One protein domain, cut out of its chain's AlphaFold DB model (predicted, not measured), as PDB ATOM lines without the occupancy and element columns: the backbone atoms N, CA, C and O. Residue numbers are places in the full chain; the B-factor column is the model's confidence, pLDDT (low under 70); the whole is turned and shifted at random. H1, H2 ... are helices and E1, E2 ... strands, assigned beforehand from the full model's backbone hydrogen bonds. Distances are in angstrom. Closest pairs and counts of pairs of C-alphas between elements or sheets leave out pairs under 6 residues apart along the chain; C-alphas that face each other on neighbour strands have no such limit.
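Overview. This is residues 150 to 219 of the 232 residues of an uncharacterized protein of Flammeovirga aprica JL-4 (UniProt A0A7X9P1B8). A short antiparallel ribbon, E1 and E2, has H2 and H3 meeting in a corner at one of its ends, while H1, set between long loops, lies off to one side of the ribbon across a gap, apart from E2, H2 and H3, and residues 150 to 151 run alongside E2 in a short parallel pairing. The 70 printed residues, under half in named elements, give three named helices and two named strands, H1 E1 H2 H3 E2, class mixed. The whole is compact, radius of gyration of the C-alphas 12.6 A, spanning 37 by 23 by 18 A.

Arrangement. Look at E1, residues 179 to 182, antiparallel neighbour of E2, residues 215 to 218; N 181 and O 216 are within hydrogen-bond range, 2.9 A. H2, residues 183 to 191, touches H3, residues 203 to 212, at a steep tilt of 65 degrees, closest C-alphas 183 and 210, 5.8 A. H1, residues 161 to 165, is apart from both. H2 and H3 have every O i to N i+4 pair within range, H1 0 of 1 but 2 of 2 O i to N i+3.

Along the chain. Find H1 beginning at C-alpha 161, (-12.350, 42.827, 25.544), and E2 ending at C-alpha 218, (-10.151, 53.158, 40.290); H3 runs 14.1 A.

Size, cuts and confidence. Links H1 to E1 and H2 to H3 are long; residues 155 to 167 are under pLDDT 70.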
ATOM      1  N   CYS A 150      -1.504  51.927  43.030       93.19
ATOM      2  CA  CYS A 150      -1.806  51.624  41.635       93.19
ATOM      3  C   CYS A 150      -3.105  52.321  41.218       93.19
ATOM      4  O   CYS A 150      -4.184  51.950  41.680       93.19
ATOM      5  N   ILE A 151      -3.019  53.304  40.324       90.62
ATOM      6  CA  ILE A 151      -4.205  53.897  39.695       90.62
ATOM      7  C   ILE A 151      -4.531  53.089  38.436       90.62
ATOM      8  O   ILE A 151      -3.687  52.952  37.548       90.62
ATOM      9  N   LYS A 152      -5.736  52.520  38.376       85.75
ATOM     10  CA  LYS A 152      -6.235  51.750  37.229       85.75
ATOM     11  C   LYS A 152      -7.040  52.639  36.280       85.75
ATOM     12  O   LYS A 152      -7.396  53.767  36.613       85.75
ATOM     13  N   VAL A 153      -7.319  52.109  35.091       77.00
ATOM     14  CA  VAL A 153      -8.324  52.682  34.182       77.00
ATOM     15  C   VAL A 153      -9.696  52.701  34.860       77.00
ATOM     16  O   VAL A 153      -9.942  51.871  35.737       77.00
ATOM     17  N   GLY A 154     -10.553  53.652  34.479       70.31
ATOM     18  CA  GLY A 154     -11.886  53.824  35.064       70.31
ATOM     19  C   GLY A 154     -12.833  52.644  34.832       70.31
ATOM     20  O   GLY A 154     -12.462  51.636  34.223       70.31
ATOM     21  N   TYR A 155     -14.059  52.776  35.348       66.12
ATOM     22  CA  TYR A 155     -15.104  51.750  35.268       66.12
ATOM     23  C   TYR A 155     -15.291  51.171  33.852       66.12
ATOM     24  O   TYR A 155     -15.188  51.869  32.843       66.12
ATOM     25  N   TYR A 156     -15.578  49.870  33.809       65.88
ATOM     26  CA  TYR A 156     -15.768  49.073  32.603       65.88
ATOM     27  C   TYR A 156     -17.223  48.599  32.511       65.88
ATOM     28  O   TYR A 156     -17.715  47.971  33.445       65.88
ATOM     29  N   ASP A 157     -17.886  48.876  31.388       65.00
ATOM     30  CA  ASP A 157     -19.300  48.566  31.134       65.00
ATOM     31  C   ASP A 157     -19.546  47.214  30.436       65.00
ATOM     32  O   ASP A 157     -20.678  46.737  30.437       65.00
ATOM     33  N   GLY A 158     -18.507  46.551  29.913       60.88
ATOM     34  CA  GLY A 158     -18.615  45.200  29.344       60.88
ATOM     35  C   GLY A 158     -18.238  45.046  27.867       60.88
ATOM     36  O   GLY A 158     -18.072  43.906  27.433       60.88
ATOM     37  N   ASP A 159     -18.040  46.138  27.120       61.91
ATOM     38  CA  ASP A 159     -17.917  46.079  25.647       61.91
ATOM     39  C   ASP A 159     -16.471  46.069  25.106       61.91
ATOM     40  O   ASP A 159     -16.236  45.845  23.921       61.91
ATOM     41  N   ASP A 160     -15.473  46.248  25.972       65.44
ATOM     42  CA  ASP A 160     -14.046  46.292  25.607       65.44
ATOM     43  C   ASP A 160     -13.280  45.053  26.132       65.44
ATOM     44  O   ASP A 160     -12.932  44.927  27.311       65.44
ATOM     45  N   GLU A 161     -13.029  44.094  25.240       58.59
ATOM     46  CA  GLU A 161     -12.350  42.827  25.544       58.59
ATOM     47  C   GLU A 161     -10.903  43.024  26.046       58.59
ATOM     48  O   GLU A 161     -10.411  42.235  26.859       58.59
ATOM     49  N   TYR A 162     -10.243  44.122  25.651       56.88
ATOM     50  CA  TYR A 162      -8.911  44.490  26.132       56.88
ATOM     51  C   TYR A 162      -8.952  44.899  27.607       56.88
ATOM     52  O   TYR A 162      -8.123  44.439  28.399       56.88
ATOM     53  N   LYS A 163      -9.964  45.676  28.017       59.31
ATOM     54  CA  LYS A 163     -10.156  46.045  29.427       59.31
ATOM     55  C   LYS A 163     -10.436  44.830  30.300       59.31
ATOM     56  O   LYS A 163      -9.827  44.743  31.358       59.31
ATOM     57  N   LYS A 164     -11.230  43.857  29.838       56.81
ATOM     58  CA  LYS A 164     -11.562  42.609  30.562       56.81
ATOM     59  C   LYS A 164     -10.338  41.771  30.957       56.81
ATOM     60  O   LYS A 164     -10.343  41.131  32.009       56.81
ATOM     61  N   MET A 165      -9.276  41.791  30.150       53.31
ATOM     62  CA  MET A 165      -8.022  41.083  30.448       53.31
ATOM     63  C   MET A 165      -7.195  41.738  31.568       53.31
ATOM     64  O   MET A 165      -6.353  41.080  32.172       53.31
ATOM     65  N   LEU A 166      -7.444  43.010  31.898       58.91
ATOM     66  CA  LEU A 166      -6.669  43.776  32.886       58.91
ATOM     67  C   LEU A 166      -7.173  43.619  34.343       58.91
ATOM     68  O   LEU A 166      -6.666  44.306  35.235       58.91
ATOM     69  N   MET A 167      -8.165  42.748  34.598       63.44
ATOM     70  CA  MET A 167      -9.134  42.898  35.704       63.44
ATOM     71  C   MET A 167      -9.104  41.860  36.841       63.44
ATOM     72  O   MET A 167     -10.136  41.272  37.176       63.44
ATOM     73  N   PRO A 168      -8.016  41.676  37.592       70.56
ATOM     74  CA  PRO A 168      -8.203  41.518  39.019       70.56
ATOM     75  C   PRO A 168      -8.586  42.881  39.617       70.56
ATOM     76  O   PRO A 168      -7.972  43.894  39.289       70.56
ATOM     77  N   PHE A 169      -9.586  42.899  40.504       80.75
ATOM     78  CA  PHE A 169     -10.060  44.046  41.306       80.75
ATOM     79  C   PHE A 169     -10.975  45.086  40.646       80.75
ATOM     80  O   PHE A 169     -11.759  45.722  41.345       80.75
ATOM     81  N   THR A 170     -10.962  45.258  39.332       78.06
ATOM     82  CA  THR A 170     -11.804  46.281  38.678       78.06
ATOM     83  C   THR A 170     -13.295  45.931  38.643       78.06
ATOM     84  O   THR A 170     -14.113  46.830  38.503       78.06
ATOM     85  N   ASN A 171     -13.677  44.670  38.886       77.62
ATOM     86  CA  ASN A 171     -15.079  44.283  39.125       77.62
ATOM     87  C   ASN A 171     -15.693  44.937  40.377       77.62
ATOM     88  O   ASN A 171     -16.906  44.887  40.549       77.62
ATOM     89  N   PHE A 172     -14.874  45.510  41.266       82.81
ATOM     90  CA  PHE A 172     -15.352  46.260  42.430       82.81
ATOM     91  C   PHE A 172     -15.605  47.743  42.124       82.81
ATOM     92  O   PHE A 172     -16.099  48.456  42.993       82.81
ATOM     93  N   ALA A 173     -15.253  48.210  40.922       85.38
ATOM     94  CA  ALA A 173     -15.454  49.593  40.517       85.38
ATOM     95  C   ALA A 173     -16.937  49.906  40.288       85.38
ATOM     96  O   ALA A 173     -17.711  49.041  39.877       85.38
ATOM     97  N   GLN A 174     -17.314  51.169  40.479       82.94
ATOM     98  CA  GLN A 174     -18.641  51.683  40.144       82.94
ATOM     99  C   GLN A 174     -18.528  52.834  39.142       82.94
ATOM    100  O   GLN A 174     -17.571  53.604  39.195       82.94
ATOM    101  N   LEU A 175     -19.513  52.949  38.246       81.31
ATOM    102  CA  LEU A 175     -19.499  53.894  37.123       81.31
ATOM    103  C   LEU A 175     -19.239  55.343  37.559       81.31
ATOM    104  O   LEU A 175     -18.409  56.025  36.965       81.31
ATOM    105  N   GLU A 176     -19.910  55.778  38.622       86.62
ATOM    106  CA  GLU A 176     -19.936  57.178  39.067       86.62
ATOM    107  C   GLU A 176     -19.208  57.395  40.403       86.62
ATOM    108  O   GLU A 176     -19.422  58.404  41.075       86.62
ATOM    109  N   GLN A 177     -18.372  56.445  40.843       89.56
ATOM    110  CA  GLN A 177     -17.688  56.558  42.133       89.56
ATOM    111  C   GLN A 177     -16.214  56.186  42.065       89.56
ATOM    112  O   GLN A 177     -15.810  55.181  41.479       89.56
ATOM    113  N   TRP A 178     -15.412  56.965  42.788       92.00
ATOM    114  CA  TRP A 178     -14.052  56.582  43.128       92.00
ATOM    115  C   TRP A 178     -14.066  55.323  43.986       92.00
ATOM    116  O   TRP A 178     -14.677  55.287  45.053       92.00
ATOM    117  N   THR A 179     -13.348  54.300  43.536       92.19
ATOM    118  CA  THR A 179     -13.184  53.052  44.279       92.19
ATOM    119  C   THR A 179     -11.759  52.958  44.797       92.19
ATOM    120  O   THR A 179     -10.805  53.044  44.023       92.19
ATOM    121  N   ILE A 180     -11.612  52.769  46.105       95.06
ATOM    122  CA  ILE A 180     -10.323  52.546  46.762       95.06
ATOM    123  C   ILE A 180     -10.344  51.146  47.365       95.06
ATOM    124  O   ILE A 180     -11.254  50.805  48.118       95.06
ATOM    125  N   ILE A 181      -9.336  50.343  47.038       94.44
ATOM    126  CA  ILE A 181      -9.185  48.982  47.549       94.44
ATOM    127  C   ILE A 181      -7.904  48.931  48.373       94.44
ATOM    128  O   ILE A 181      -6.813  49.144  47.842       94.44
ATOM    129  N   ASP A 182      -8.052  48.640  49.665       96.19
ATOM    130  CA  ASP A 182      -6.940  48.435  50.590       96.19
ATOM    131  C   ASP A 182      -6.366  47.021  50.431       96.19
ATOM    132  O   ASP A 182      -6.921  46.030  50.913       96.19
ATOM    133  N   LEU A 183      -5.234  46.932  49.734       95.44
ATOM    134  CA  LEU A 183      -4.537  45.672  49.509       95.44
ATOM    135  C   LEU A 183      -3.735  45.233  50.734       95.44
ATOM    136  O   LEU A 183      -3.542  44.031  50.928       95.44
ATOM    137  N   SER A 184      -3.283  46.166  51.575       92.75
ATOM    138  CA  SER A 184      -2.549  45.853  52.804       92.75
ATOM    139  C   SER A 184      -3.419  45.067  53.791       92.75
ATOM    140  O   SER A 184      -2.940  44.119  54.426       92.75
ATOM    141  N   SER A 185      -4.710  45.401  53.876       94.62
ATOM    142  CA  SER A 185      -5.692  44.638  54.656       94.62
ATOM    143  C   SER A 185      -5.874  43.217  54.108       94.62
ATOM    144  O   SER A 185      -5.737  42.249  54.859       94.62
ATOM    145  N   ILE A 186      -6.048  43.066  52.789       93.94
ATOM    146  CA  ILE A 186      -6.167  41.750  52.131       93.94
ATOM    147  C   ILE A 186      -4.910  40.899  52.369       93.94
ATOM    148  O   ILE A 186      -4.997  39.727  52.735       93.94
ATOM    149  N   GLN A 187      -3.719  41.487  52.220       92.81
ATOM    150  CA  GLN A 187      -2.455  40.808  52.515       92.81
ATOM    151  C   GLN A 187      -2.362  40.341  53.966       92.81
ATOM    152  O   GLN A 187      -1.803  39.276  54.232       92.81
ATOM    153  N   SER A 188      -2.874  41.130  54.907       94.50
ATOM    154  CA  SER A 188      -2.856  40.780  56.328       94.50
ATOM    155  C   SER A 188      -3.771  39.592  56.616       94.50
ATOM    156  O   SER A 188      -3.380  38.677  57.343       94.50
ATOM    157  N   GLU A 189      -4.944  39.538  55.979       96.50
ATOM    158  CA  GLU A 189      -5.841  38.384  56.067       96.50
ATOM    159  C   GLU A 189      -5.222  37.122  55.463       96.50
ATOM    160  O   GLU A 189      -5.289  36.063  56.094       96.50
ATOM    161  N   ILE A 190      -4.535  37.240  54.321       94.19
ATOM    162  CA  ILE A 190      -3.797  36.124  53.711       94.19
ATOM    163  C   ILE A 190      -2.694  35.619  54.646       94.19
ATOM    164  O   ILE A 190      -2.619  34.423  54.923       94.19
ATOM    165  N   LYS A 191      -1.865  36.519  55.193       93.62
ATOM    166  CA  LYS A 191      -0.789  36.158  56.137       93.62
ATOM    167  C   LYS A 191      -1.321  35.488  57.404       93.62
ATOM    168  O   LYS A 191      -0.658  34.613  57.952       93.62
ATOM    169  N   SER A 192      -2.507  35.885  57.866       96.81
ATOM    170  CA  SER A 192      -3.165  35.278  59.029       96.81
ATOM    171  C   SER A 192      -3.866  33.945  58.732       96.81
ATOM    172  O   SER A 192      -4.379  33.314  59.652       96.81
ATOM    173  N   GLY A 193      -3.926  33.526  57.463       95.31
ATOM    174  CA  GLY A 193      -4.624  32.315  57.028       95.31
ATOM    175  C   GLY A 193      -6.149  32.445  56.951       95.31
ATOM    176  O   GLY A 193      -6.824  31.449  56.703       95.31
ATOM    177  N   LYS A 194      -6.711  33.648  57.143       96.19
ATOM    178  CA  LYS A 194      -8.159  33.906  57.021       96.19
ATOM    179  C   LYS A 194      -8.640  33.883  55.572       96.19
ATOM    180  O   LYS A 194      -9.787  33.530  55.317       96.19
ATOM    181  N   LEU A 195      -7.766  34.259  54.642       93.31
ATOM    182  CA  LEU A 195      -8.035  34.286  53.210       93.31
ATOM    183  C   LEU A 195      -6.986  33.444  52.477       93.31
ATOM    184  O   LEU A 195      -5.798  33.531  52.774       93.31
ATOM    185  N   SER A 196      -7.408  32.659  51.486       91.62
ATOM    186  CA  SER A 196      -6.503  32.004  50.539       91.62
ATOM    187  C   SER A 196      -6.803  32.496  49.135       91.62
ATOM    188  O   SER A 196      -7.960  32.550  48.722       91.62
ATOM    189  N   ILE A 197      -5.750  32.836  48.398       87.62
ATOM    190  CA  ILE A 197      -5.834  33.196  46.979       87.62
ATOM    191  C   ILE A 197      -5.439  32.028  46.061       87.62
ATOM    192  O   ILE A 197      -5.505  32.157  44.843       87.62
ATOM    193  N   ILE A 198      -5.036  30.880  46.616       87.81
ATOM    194  CA  ILE A 198      -4.657  29.702  45.824       87.81
ATOM    195  C   ILE A 198      -5.886  29.184  45.065       87.81
ATOM    196  O   ILE A 198      -6.949  28.994  45.650       87.81
ATOM    197  N   GLY A 199      -5.728  28.929  43.765       84.19
ATOM    198  CA  GLY A 199      -6.780  28.360  42.915       84.19
ATOM    199  C   GLY A 199      -7.707  29.380  42.246       84.19
ATOM    200  O   GLY A 199      -8.611  28.979  41.517       84.19
ATOM    201  N   ILE A 200      -7.487  30.687  42.431       85.31
ATOM    202  CA  ILE A 200      -8.222  31.706  41.667       85.31
ATOM    203  C   ILE A 200      -7.718  31.773  40.216       85.31
ATOM    204  O   ILE A 200      -6.525  31.631  39.950       85.31
ATOM    205  N   LYS A 201      -8.634  32.044  39.277       79.38
ATOM    206  CA  LYS A 201      -8.390  32.035  37.819       79.38
ATOM    207  C   LYS A 201      -7.237  32.949  37.355       79.38
ATOM    208  O   LYS A 201      -6.622  32.640  36.345       79.38
ATOM    209  N   ASN A 202      -6.908  33.999  38.118       81.88
ATOM    210  CA  ASN A 202      -5.846  34.981  37.832       81.88
ATOM    211  C   ASN A 202      -4.860  35.110  39.012       81.88
ATOM    212  O   ASN A 202      -4.562  36.212  39.482       81.88
ATOM    213  N   TYR A 203      -4.441  33.975  39.580       86.88
ATOM    214  CA  TYR A 203      -3.604  33.945  40.784       86.88
ATOM    215  C   TYR A 203      -2.336  34.798  40.649       86.88
ATOM    216  O   TYR A 203      -2.048  35.589  41.544       86.88
ATOM    217  N   ASN A 204      -1.607  34.675  39.537       85.81
ATOM    218  CA  ASN A 204      -0.323  35.355  39.359       85.81
ATOM    219  C   ASN A 204      -0.486  36.877  39.322       85.81
ATOM    220  O   ASN A 204       0.270  37.593  39.973       85.81
ATOM    221  N   GLU A 205      -1.488  37.383  38.606       85.25
ATOM    222  CA  GLU A 205      -1.764  38.812  38.481       85.25
ATOM    223  C   GLU A 205      -2.245  39.406  39.809       85.25
ATOM    224  O   GLU A 205      -1.826  40.504  40.187       85.25
ATOM    225  N   VAL A 206      -3.091  38.674  40.543       88.56
ATOM    226  CA  VAL A 206      -3.552  39.061  41.886       88.56
ATOM    227  C   VAL A 206      -2.392  39.083  42.868       88.56
ATOM    228  O   VAL A 206      -2.192  40.098  43.532       88.56
ATOM    229  N   ALA A 207      -1.612  38.002  42.939       89.50
ATOM    230  CA  ALA A 207      -0.461  37.893  43.828       89.50
ATOM    231  C   ALA A 207       0.543  39.013  43.543       89.50
ATOM    232  O   ALA A 207       0.918  39.750  44.450       89.50
ATOM    233  N   LYS A 208       0.869  39.226  42.263       88.81
ATOM    234  CA  LYS A 208       1.736  40.316  41.817       88.81
ATOM    235  C   LYS A 208       1.195  41.683  42.226       88.81
ATOM    236  O   LYS A 208       1.954  42.511  42.714       88.81
ATOM    237  N   THR A 209      -0.096  41.939  42.042       90.94
ATOM    238  CA  THR A 209      -0.702  43.227  42.410       90.94
ATOM    239  C   THR A 209      -0.655  43.452  43.919       90.94
ATOM    240  O   THR A 209      -0.211  44.509  44.356       90.94
ATOM    241  N   LEU A 210      -1.037  42.444  44.710       92.06
ATOM    242  CA  LEU A 210      -0.945  42.489  46.168       92.06
ATOM    243  C   LEU A 210       0.494  42.790  46.591       92.06
ATOM    244  O   LEU A 210       0.737  43.733  47.333       92.06
ATOM    245  N   ASP A 211       1.467  42.026  46.100       91.06
ATOM    246  CA  ASP A 211       2.869  42.168  46.494       91.06
ATOM    247  C   ASP A 211       3.469  43.544  46.203       91.06
ATOM    248  O   ASP A 211       4.382  43.968  46.913       91.06
ATOM    249  N   ASN A 212       2.944  44.243  45.198       92.62
ATOM    250  CA  ASN A 212       3.527  45.477  44.692       92.62
ATOM    251  C   ASN A 212       2.898  46.762  45.190       92.62
ATOM    252  O   ASN A 212       3.582  47.782  45.197       92.62
ATOM    253  N   TYR A 213       1.638  46.722  45.599       95.06
ATOM    254  CA  TYR A 213       0.900  47.928  45.936       95.06
ATOM    255  C   TYR A 213       0.194  47.772  47.274       95.06
ATOM    256  O   TYR A 213      -0.181  46.678  47.689       95.06
ATOM    257  N   ASP A 214       0.021  48.897  47.947       96.12
ATOM    258  CA  ASP A 214      -0.729  49.011  49.190       96.12
ATOM    259  C   ASP A 214      -2.188  49.366  48.903       96.12
ATOM    260  O   ASP A 214      -3.093  48.872  49.571       96.12
ATOM    261  N   LEU A 215      -2.425  50.164  47.857       96.00
ATOM    262  CA  LEU A 215      -3.754  50.588  47.431       96.00
ATOM    263  C   LEU A 215      -3.942  50.410  45.926       96.00
ATOM    264  O   LEU A 215      -3.022  50.639  45.133       96.00
ATOM    265  N   ILE A 216      -5.176  50.103  45.534       94.12
ATOM    266  CA  ILE A 216      -5.671  50.352  44.178       94.12
ATOM    267  C   ILE A 216      -6.665  51.501  44.239       94.12
ATOM    268  O   ILE A 216      -7.548  51.511  45.096       94.12
ATOM    269  N   ILE A 217      -6.542  52.435  43.300       93.25
ATOM    270  CA  ILE A 217      -7.540  53.473  43.056       93.25
ATOM    271  C   ILE A 217      -8.102  53.271  41.653       93.25
ATOM    272  O   ILE A 217      -7.349  53.144  40.686       93.25
ATOM    273  N   ILE A 218      -9.425  53.252  41.551       89.56
ATOM    274  CA  ILE A 218     -10.151  53.158  40.290       89.56
ATOM    275  C   ILE A 218     -11.031  54.405  40.173       89.56
ATOM    276  O   ILE A 218     -11.889  54.607  41.040       89.56
ATOM    277  N   PRO A 219     -10.793  55.268  39.171       88.00
ATOM    278  CA  PRO A 219     -11.601  56.461  38.971       88.00
ATOM    279  C   PRO A 219     -13.000  56.117  38.426       88.00
ATOM    280  O   PRO A 219     -13.168  55.063  37.797       88.00
TER     281      PRO A 219